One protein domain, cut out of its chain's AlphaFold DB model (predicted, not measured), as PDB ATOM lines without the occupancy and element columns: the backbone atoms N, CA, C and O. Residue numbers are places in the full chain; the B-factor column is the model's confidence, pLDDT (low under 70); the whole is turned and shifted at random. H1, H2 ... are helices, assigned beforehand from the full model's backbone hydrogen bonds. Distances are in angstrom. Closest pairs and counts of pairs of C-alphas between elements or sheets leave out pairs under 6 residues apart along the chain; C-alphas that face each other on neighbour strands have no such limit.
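This is residues 33 to 95 of the 519 residues of an uncharacterized protein of Tistrella mobilis (strain KA081020-065) (UniProt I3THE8). Two helices, H2 and H3, lie side by side as a close antiparallel hairpin, and a third, H1, runs nearly along them but is shifted lengthwise, meeting them through its later residues 48 to 52. The three make an up-and-down bundle, in which each helix runs against the one before it, with the first part of H1 reaching toward one end of the long axis and the loop around Gly 60 lying toward the other. The printed part has 63 residues with three named helices, in the order H1, H2, H3, and no named strand, and its class is all helix. It is compact, with a radius of gyration of the C-alphas of 11.4 A, and it spans 32 by 24 by 17 A.

The printed part begins at Ala 33, with its C-alpha at (122.758, 151.849, 165.482), and residues 33 to 40 lead to the first helix. H1 holds residues 41 to 52, from C-alpha 41 at (106.285, 155.348, 160.931) to C-alpha 52, 16.4 A away. H2, the longest helix, holds residues 63 to 76 and measures 20.1 A from its first C-alpha, at (127.930, 143.060, 146.211), to its last. H3 holds residues 80 to 89, measures 14.3 A and ends with C-alpha 89 at (118.579, 140.849, 142.409). Residues 90 to 95 follow it.

H1 and H2 form a helical hairpin and run opposite ways at a shallow tilt of 23 degrees. H1 touches H2 with residues 48 to 52 alone, and H2 touches H1 with residues 70 to 74 alone; their closest C-alphas are those of Leu 51 and Arg 70, 5.6 A apart. H2 and H3 form a second helical hairpin, opposite ways at a shallow tilt of 7 degrees, with their centres 8.6 A apart. These two touch with 16 pairs of C-alphas within 8 A, the closest being those of Ala 71 and Ala 83, 4.0 A apart. H1 and H3 only just touch, with 3 pairs of C-alphas within 8 A, and H1 does so with residue 52 alone. Their closest C-alphas are those of Ala 52 and Ala 82, 6.3 A apart, and they run the same way at a shallow tilt of 21 degrees. In H1, H2 and H3 every O i to N i+4 pair is within hydrogen-bond range.

The two C-alphas farthest apart are those of Pro 41 and Gly 60, at 32.9 A, and the first and last printed C-alphas, those of Ala 33 and Ser 95, are 22.6 A apart. The printed part has no cut. The link from H1 to H2, of 10 residues, is short, the link from H2 to H3, of 3 residues, is tight, and there is no long link. The mean pLDDT of the printed part is 80.4, and residues 34 to 39 are under 70, where the model's confidence is low.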
ATOM      1  N   ALA A  33     123.277 150.808 164.601       70.44
ATOM      2  CA  ALA A  33     122.758 151.849 165.482       70.44
ATOM      3  C   ALA A  33     121.239 152.049 165.341       70.44
ATOM      4  O   ALA A  33     120.633 152.547 166.284       70.44
ATOM      5  N   LEU A  34     120.638 151.623 164.222       67.81
ATOM      6  CA  LEU A  34     119.214 151.820 163.939       67.81
ATOM      7  C   LEU A  34     118.260 150.841 164.646       67.81
ATOM      8  O   LEU A  34     117.044 150.939 164.491       67.81
ATOM      9  N   GLY A  35     118.793 149.829 165.346       59.25
ATOM     10  CA  GLY A  35     118.060 148.963 166.285       59.25
ATOM     11  C   GLY A  35     116.831 148.187 165.768       59.25
ATOM     12  O   GLY A  35     116.266 147.394 166.516       59.25
ATOM     13  N   GLY A  36     116.403 148.386 164.518       58.97
ATOM     14  CA  GLY A  36     115.085 148.004 164.003       58.97
ATOM     15  C   GLY A  36     113.918 148.823 164.576       58.97
ATOM     16  O   GLY A  36     112.767 148.473 164.328       58.97
ATOM     17  N   THR A  37     114.179 149.886 165.348       54.84
ATOM     18  CA  THR A  37     113.180 150.512 166.234       54.84
ATOM     19  C   THR A  37     112.836 151.957 165.896       54.84
ATOM     20  O   THR A  37     112.201 152.615 166.722       54.84
ATOM     21  N   ALA A  38     113.193 152.443 164.696       59.53
ATOM     22  CA  ALA A  38     112.934 153.820 164.260       59.53
ATOM     23  C   ALA A  38     111.508 154.255 164.672       59.53
ATOM     24  O   ALA A  38     110.522 153.722 164.167       59.53
ATOM     25  N   PRO A  39     111.352 155.154 165.662       61.69
ATOM     26  CA  PRO A  39     110.093 155.255 166.406       61.69
ATOM     27  C   PRO A  39     108.946 155.797 165.550       61.69
ATOM     28  O   PRO A  39     107.780 155.492 165.798       61.69
ATOM     29  N   TRP A  40     109.291 156.541 164.506       71.12
ATOM     30  CA  TRP A  40     108.378 157.216 163.597       71.12
ATOM     31  C   TRP A  40     108.013 156.303 162.416       71.12
ATOM     32  O   TRP A  40     108.928 155.761 161.785       71.12
ATOM     33  N   PRO A  41     106.716 156.101 162.108       74.00
ATOM     34  CA  PRO A  41     106.285 155.348 160.931       74.00
ATOM     35  C   PRO A  41     106.956 155.830 159.643       74.00
ATOM     36  O   PRO A  41     107.478 155.001 158.898       74.00
ATOM     37  N   THR A  42     107.041 157.149 159.442       76.69
ATOM     38  CA  THR A  42     107.691 157.718 158.256       76.69
ATOM     39  C   THR A  42     109.191 157.404 158.225       76.69
ATOM     40  O   THR A  42     109.708 156.978 157.201       76.69
ATOM     41  N   ALA A  43     109.904 157.505 159.352       79.25
ATOM     42  CA  ALA A  43     111.328 157.147 159.400       79.25
ATOM     43  C   ALA A  43     111.572 155.658 159.082       79.25
ATOM     44  O   ALA A  43     112.592 155.304 158.493       79.25
ATOM     45  N   ARG A  44     110.638 154.771 159.452       78.56
ATOM     46  CA  ARG A  44     110.698 153.348 159.079       78.56
ATOM     47  C   ARG A  44     110.458 153.123 157.595       78.56
ATOM     48  O   ARG A  44     111.135 152.280 157.025       78.56
ATOM     49  N   GLU A  45     109.496 153.825 157.004       82.38
ATOM     50  CA  GLU A  45     109.245 153.809 155.557       82.38
ATOM     51  C   GLU A  45     110.501 154.247 154.801       82.38
ATOM     52  O   GLU A  45     111.059 153.445 154.064       82.38
ATOM     53  N   MET A  46     111.065 155.405 155.154       85.50
ATOM     54  CA  MET A  46     112.323 155.906 154.586       85.50
ATOM     55  C   MET A  46     113.465 154.903 154.688       85.50
ATOM     56  O   MET A  46     114.221 154.721 153.743       85.50
ATOM     57  N   LEU A  47     113.617 154.250 155.844       86.25
ATOM     58  CA  LEU A  47     114.656 153.244 156.022       86.25
ATOM     59  C   LEU A  47     114.409 152.008 155.150       86.25
ATOM     60  O   LEU A  47     115.370 151.447 154.628       86.25
ATOM     61  N   ARG A  48     113.154 151.567 154.994       86.31
ATOM     62  CA  ARG A  48     112.819 150.460 154.088       86.31
ATOM     63  C   ARG A  48     113.124 150.835 152.649       86.31
ATOM     64  O   ARG A  48     113.831 150.076 152.001       86.31
ATOM     65  N   ASP A  49     112.682 152.004 152.199       88.00
ATOM     66  CA  ASP A  49     112.900 152.475 150.832       88.00
ATOM     67  C   ASP A  49     114.395 152.623 150.555       88.00
ATOM     68  O   ASP A  49     114.911 152.051 149.599       88.00
ATOM     69  N   LEU A  50     115.128 153.255 151.479       87.38
ATOM     70  CA  LEU A  50     116.586 153.340 151.471       87.38
ATOM     71  C   LEU A  50     117.229 151.957 151.306       87.38
ATOM     72  O   LEU A  50     118.100 151.775 150.458       87.38
ATOM     73  N   LEU A  51     116.809 150.969 152.095       88.38
ATOM     74  CA  LEU A  51     117.337 149.604 152.046       88.38
ATOM     75  C   LEU A  51     116.843 148.787 150.850       88.38
ATOM     76  O   LEU A  51     117.461 147.764 150.557       88.38
ATOM     77  N   ALA A  52     115.766 149.192 150.187       88.75
ATOM     78  CA  ALA A  52     115.222 148.559 148.991       88.75
ATOM     79  C   ALA A  52     115.803 149.156 147.698       88.75
ATOM     80  O   ALA A  52     115.767 148.486 146.678       88.75
ATOM     81  N   THR A  53     116.426 150.343 147.747       87.19
ATOM     82  CA  THR A  53     117.016 151.001 146.565       87.19
ATOM     83  C   THR A  53     117.919 150.103 145.717       87.19
ATOM     84  O   THR A  53     118.872 149.488 146.203       87.19
ATOM     85  N   ASP A  54     117.695 150.106 144.410       79.19
ATOM     86  CA  ASP A  54     118.657 149.564 143.461       79.19
ATOM     87  C   ASP A  54     119.923 150.421 143.469       79.19
ATOM     88  O   ASP A  54     119.886 151.626 143.225       79.19
ATOM     89  N   GLY A  55     121.072 149.813 143.761       75.12
ATOM     90  CA  GLY A  55     122.320 150.563 143.805       75.12
ATOM     91  C   GLY A  55     123.558 149.678 143.896       75.12
ATOM     92  O   GLY A  55     123.528 148.623 144.539       75.12
ATOM     93  N   PRO A  56     124.674 150.089 143.262       79.75
ATOM     94  CA  PRO A  56     125.928 149.367 143.373       79.75
ATOM     95  C   PRO A  56     126.409 149.372 144.823       79.75
ATOM     96  O   PRO A  56     126.239 150.347 145.558       79.75
ATOM     97  N   ALA A  57     127.056 148.279 145.217       82.56
ATOM     98  CA  ALA A  57     127.626 148.172 146.548       82.56
ATOM     99  C   ALA A  57     128.657 149.288 146.821       82.56
ATOM    100  O   ALA A  57     129.301 149.792 145.889       82.56
ATOM    101  N   PRO A  58     128.851 149.654 148.099       82.56
ATOM    102  CA  PRO A  58     129.859 150.619 148.516       82.56
ATOM    103  C   PRO A  58     131.253 150.285 147.975       82.56
ATOM    104  O   PRO A  58     131.609 149.127 147.739       82.56
ATOM    105  N   ALA A  59     132.085 151.310 147.791       76.38
ATOM    106  CA  ALA A  59     133.394 151.135 147.172       76.38
ATOM    107  C   ALA A  59     134.271 150.146 147.967       76.38
ATOM    108  O   ALA A  59     134.571 150.364 149.143       76.38
ATOM    109  N   GLY A  60     134.731 149.088 147.292       75.19
ATOM    110  CA  GLY A  60     135.585 148.051 147.882       75.19
ATOM    111  C   GLY A  60     134.834 146.924 148.596       75.19
ATOM    112  O   GLY A  60     135.483 146.107 149.247       75.19
ATOM    113  N   GLU A  61     133.507 146.867 148.475       80.56
ATOM    114  CA  GLU A  61     132.669 145.826 149.067       80.56
ATOM    115  C   GLU A  61     132.227 144.767 148.040       80.56
ATOM    116  O   GLU A  61     132.071 145.048 146.851       80.56
ATOM    117  N   ASP A  62     132.036 143.532 148.513       84.81
ATOM    118  CA  ASP A  62     131.393 142.466 147.746       84.81
ATOM    119  C   ASP A  62     129.881 142.729 147.655       84.81
ATOM    120  O   ASP A  62     129.212 142.904 148.674       84.81
ATOM    121  N   ALA A  63     129.339 142.744 146.436       83.00
ATOM    122  CA  ALA A  63     127.930 143.060 146.211       83.00
ATOM    123  C   ALA A  63     126.975 142.060 146.882       83.00
ATOM    124  O   ALA A  63     125.926 142.463 147.378       83.00
ATOM    125  N   GLY A  64     127.362 140.781 146.957       84.31
ATOM    126  CA  GLY A  64     126.574 139.757 147.636       84.31
ATOM    127  C   GLY A  64     126.521 139.982 149.145       84.31
ATOM    128  O   GLY A  64     125.446 139.948 149.734       84.31
ATOM    129  N   ALA A  65     127.664 140.283 149.767       84.00
ATOM    130  CA  ALA A  65     127.717 140.607 151.191       84.00
ATOM    131  C   ALA A  65     126.881 141.851 151.540       84.00
ATOM    132  O   ALA A  65     126.202 141.863 152.568       84.00
ATOM    133  N   PHE A  66     126.893 142.877 150.685       86.12
ATOM    134  CA  PHE A  66     126.078 144.073 150.888       86.12
ATOM    135  C   PHE A  66     124.573 143.769 150.799       86.12
ATOM    136  O   PHE A  66     123.805 144.193 151.665       86.12
ATOM    137  N   ALA A  67     124.162 142.982 149.801       86.88
ATOM    138  CA  ALA A  67     122.778 142.547 149.638       86.88
ATOM    139  C   ALA A  67     122.288 141.703 150.825       86.88
ATOM    140  O   ALA A  67     121.219 141.979 151.369       86.88
ATOM    141  N   ASP A  68     123.099 140.753 151.307       84.31
ATOM    142  CA  ASP A  68     122.770 139.925 152.477       84.31
ATOM    143  C   ASP A  68     122.488 140.803 153.722       84.31
ATOM    144  O   ASP A  68     121.590 140.518 154.525       84.31
ATOM    145  N   ARG A  69     123.218 141.916 153.879       84.06
ATOM    146  CA  ARG A  69     123.022 142.875 154.978       84.06
ATOM    147  C   ARG A  69     121.756 143.704 154.822       84.06
ATOM    148  O   ARG A  69     121.013 143.845 155.793       84.06
ATOM    149  N   ARG A  70     121.492 144.214 153.618       88.25
ATOM    150  CA  ARG A  70     120.251 144.936 153.307       88.25
ATOM    151  C   ARG A  70     119.026 144.052 153.538       88.25
ATOM    152  O   ARG A  70     118.121 144.457 154.263       88.25
ATOM    153  N   ALA A  71     119.053 142.815 153.044       87.44
ATOM    154  CA  ALA A  71     118.001 141.828 153.273       87.44
ATOM    155  C   ALA A  71     117.796 141.543 154.773       87.44
ATOM    156  O   ALA A  71     116.666 141.504 155.258       87.44
ATOM    157  N   THR A  72     118.880 141.418 155.545       83.38
ATOM    158  CA  THR A  72     118.797 141.242 157.005       83.38
ATOM    159  C   THR A  72     118.152 142.449 157.694       83.38
ATOM    160  O   THR A  72     117.301 142.277 158.568       83.38
ATOM    161  N   ALA A  73     118.515 143.672 157.303       81.12
ATOM    162  CA  ALA A  73     117.927 144.886 157.861       81.12
ATOM    163  C   ALA A  73     116.433 145.020 157.504       81.12
ATOM    164  O   ALA A  73     115.620 145.316 158.380       81.12
ATOM    165  N   LEU A  74     116.043 144.704 156.265       84.88
ATOM    166  CA  LEU A  74     114.640 144.669 155.832       84.88
ATOM    167  C   LEU A  74     113.817 143.643 156.624       84.88
ATOM    168  O   LEU A  74     112.716 143.947 157.086       84.88
ATOM    169  N   LEU A  75     114.382 142.464 156.903       79.69
ATOM    170  CA  LEU A  75     113.755 141.472 157.782       79.69
ATOM    171  C   LEU A  75     113.529 141.984 159.203       79.69
ATOM    172  O   LEU A  75     112.487 141.697 159.800       79.69
ATOM    173  N   MET A  76     114.492 142.730 159.748       75.81
ATOM    174  CA  MET A  76     114.366 143.356 161.065       75.81
ATOM    175  C   MET A  76     113.281 144.438 161.088       75.81
ATOM    176  O   MET A  76     112.612 144.600 162.106       75.81
ATOM    177  N   LEU A  77     113.047 145.112 159.958       73.81
ATOM    178  CA  LEU A  77     111.994 146.122 159.775       73.81
ATOM    179  C   LEU A  77     110.618 145.540 159.427       73.81
ATOM    180  O   LEU A  77     109.657 146.295 159.224       73.81
ATOM    181  N   GLY A  78     110.517 144.210 159.359       72.75
ATOM    182  CA  GLY A  78     109.283 143.506 159.040       72.75
ATOM    183  C   GLY A  78     108.909 143.538 157.558       72.75
ATOM    184  O   GLY A  78     107.726 143.378 157.254       72.75
ATOM    185  N   ASP A  79     109.877 143.721 156.652       79.81
ATOM    186  CA  ASP A  79     109.667 143.683 155.199       79.81
ATOM    187  C   ASP A  79     110.356 142.477 154.530       79.81
ATOM    188  O   ASP A  79     111.428 142.589 153.932       79.81
ATOM    189  N   PRO A  80     109.780 141.269 154.670       78.12
ATOM    190  CA  PRO A  80     110.382 140.050 154.146       78.12
ATOM    191  C   PRO A  80     110.310 139.944 152.620       78.12
ATOM    192  O   PRO A  80     111.129 139.233 152.054       78.12
ATOM    193  N   ALA A  81     109.355 140.614 151.965       81.12
ATOM    194  CA  ALA A  81     109.235 140.594 150.508       81.12
ATOM    195  C   ALA A  81     110.386 141.384 149.879       81.12
ATOM    196  O   ALA A  81     111.164 140.810 149.125       81.12
ATOM    197  N   ALA A  82     110.598 142.627 150.329       85.69
ATOM    198  CA  ALA A  82     111.741 143.423 149.891       85.69
ATOM    199  C   ALA A  82     113.082 142.733 150.209       85.69
ATOM    200  O   ALA A  82     114.037 142.822 149.446       85.69
ATOM    201  N   ALA A  83     113.168 141.998 151.327       86.00
ATOM    202  CA  ALA A  83     114.359 141.212 151.647       86.00
ATOM    203  C   ALA A  83     114.613 140.053 150.663       86.00
ATOM    204  O   ALA A  83     115.773 139.719 150.419       86.00
ATOM    205  N   VAL A  84     113.557 139.425 150.129       85.94
ATOM    206  CA  VAL A  84     113.666 138.412 149.064       85.94
ATOM    207  C   VAL A  84     114.110 139.069 147.762       85.94
ATOM    208  O   VAL A  84     115.060 138.580 147.156       85.94
ATOM    209  N   ASP A  85     113.493 140.191 147.389       89.81
ATOM    210  CA  ASP A  85     113.793 140.910 146.146       89.81
ATOM    211  C   ASP A  85     115.270 141.336 146.090       89.81
ATOM    212  O   ASP A  85     115.986 140.968 145.159       89.81
ATOM    213  N   VAL A  86     115.777 141.963 147.161       89.88
ATOM    214  CA  VAL A  86     117.191 142.372 147.276       89.88
ATOM    215  C   VAL A  86     118.157 141.187 147.152       89.88
ATOM    216  O   VAL A  86     119.250 141.318 146.593       89.88
ATOM    217  N   ALA A  87     117.794 140.018 147.688       87.88
ATOM    218  CA  ALA A  87     118.623 138.822 147.565       87.88
ATOM    219  C   ALA A  87     118.601 138.264 146.130       87.88
ATOM    220  O   ALA A  87     119.662 137.958 145.576       87.88
ATOM    221  N   ASP A  88     117.416 138.173 145.520       88.81
ATOM    222  CA  ASP A  88     117.226 137.654 144.164       88.81
ATOM    223  C   ASP A  88     117.939 138.544 143.120       88.81
ATOM    224  O   ASP A  88     118.639 138.024 142.245       88.81
ATOM    225  N   GLU A  89     117.867 139.871 143.253       87.19
ATOM    226  CA  GLU A  89     118.579 140.849 142.409       87.19
ATOM    227  C   GLU A  89     120.101 140.705 142.493       87.19
ATOM    228  O   GLU A  89     120.810 140.782 141.485       87.19
ATOM    229  N   ALA A  90     120.617 140.419 143.690       85.25
ATOM    230  CA  ALA A  90     122.034 140.150 143.905       85.25
ATOM    231  C   ALA A  90     122.470 138.753 143.417       85.25
ATOM    232  O   ALA A  90     123.651 138.401 143.525       85.25
ATOM    233  N   GLY A  91     121.544 137.936 142.902       85.88
ATOM    234  CA  GLY A  91     121.797 136.550 142.515       85.88
ATOM    235  C   GLY A  91     122.153 135.658 143.707       85.88
ATOM    236  O   GLY A  91     122.902 134.687 143.559       85.88
ATOM    237  N   ARG A  92     121.665 136.008 144.902       82.94
ATOM    238  CA  ARG A  92     121.901 135.304 146.165       82.94
ATOM    239  C   ARG A  92     120.648 134.518 146.552       82.94
ATOM    240  O   ARG A  92     119.540 134.991 146.333       82.94
ATOM    241  N   PRO A  93     120.784 133.320 147.143       82.62
ATOM    242  CA  PRO A  93     119.624 132.633 147.688       82.62
ATOM    243  C   PRO A  93     119.072 133.431 148.887       82.62
ATOM    244  O   PRO A  93     119.831 133.682 149.830       82.62
ATOM    245  N   PRO A  94     117.781 133.811 148.895       82.25
ATOM    246  CA  PRO A  94     117.168 134.474 150.040       82.25
ATOM    247  C   PRO A  94     117.177 133.565 151.272       82.25
ATOM    248  O   PRO A  94     117.177 132.332 151.171       82.25
ATOM    249  N   SER A  95     117.175 134.172 152.459       79.62
ATOM    250  CA  SER A  95     117.149 133.408 153.706       79.62
ATOM    251  C   SER A  95     115.832 132.639 153.863       79.62
ATOM    252  O   SER A  95     114.770 133.082 153.415       79.62
TER     253      SER A  95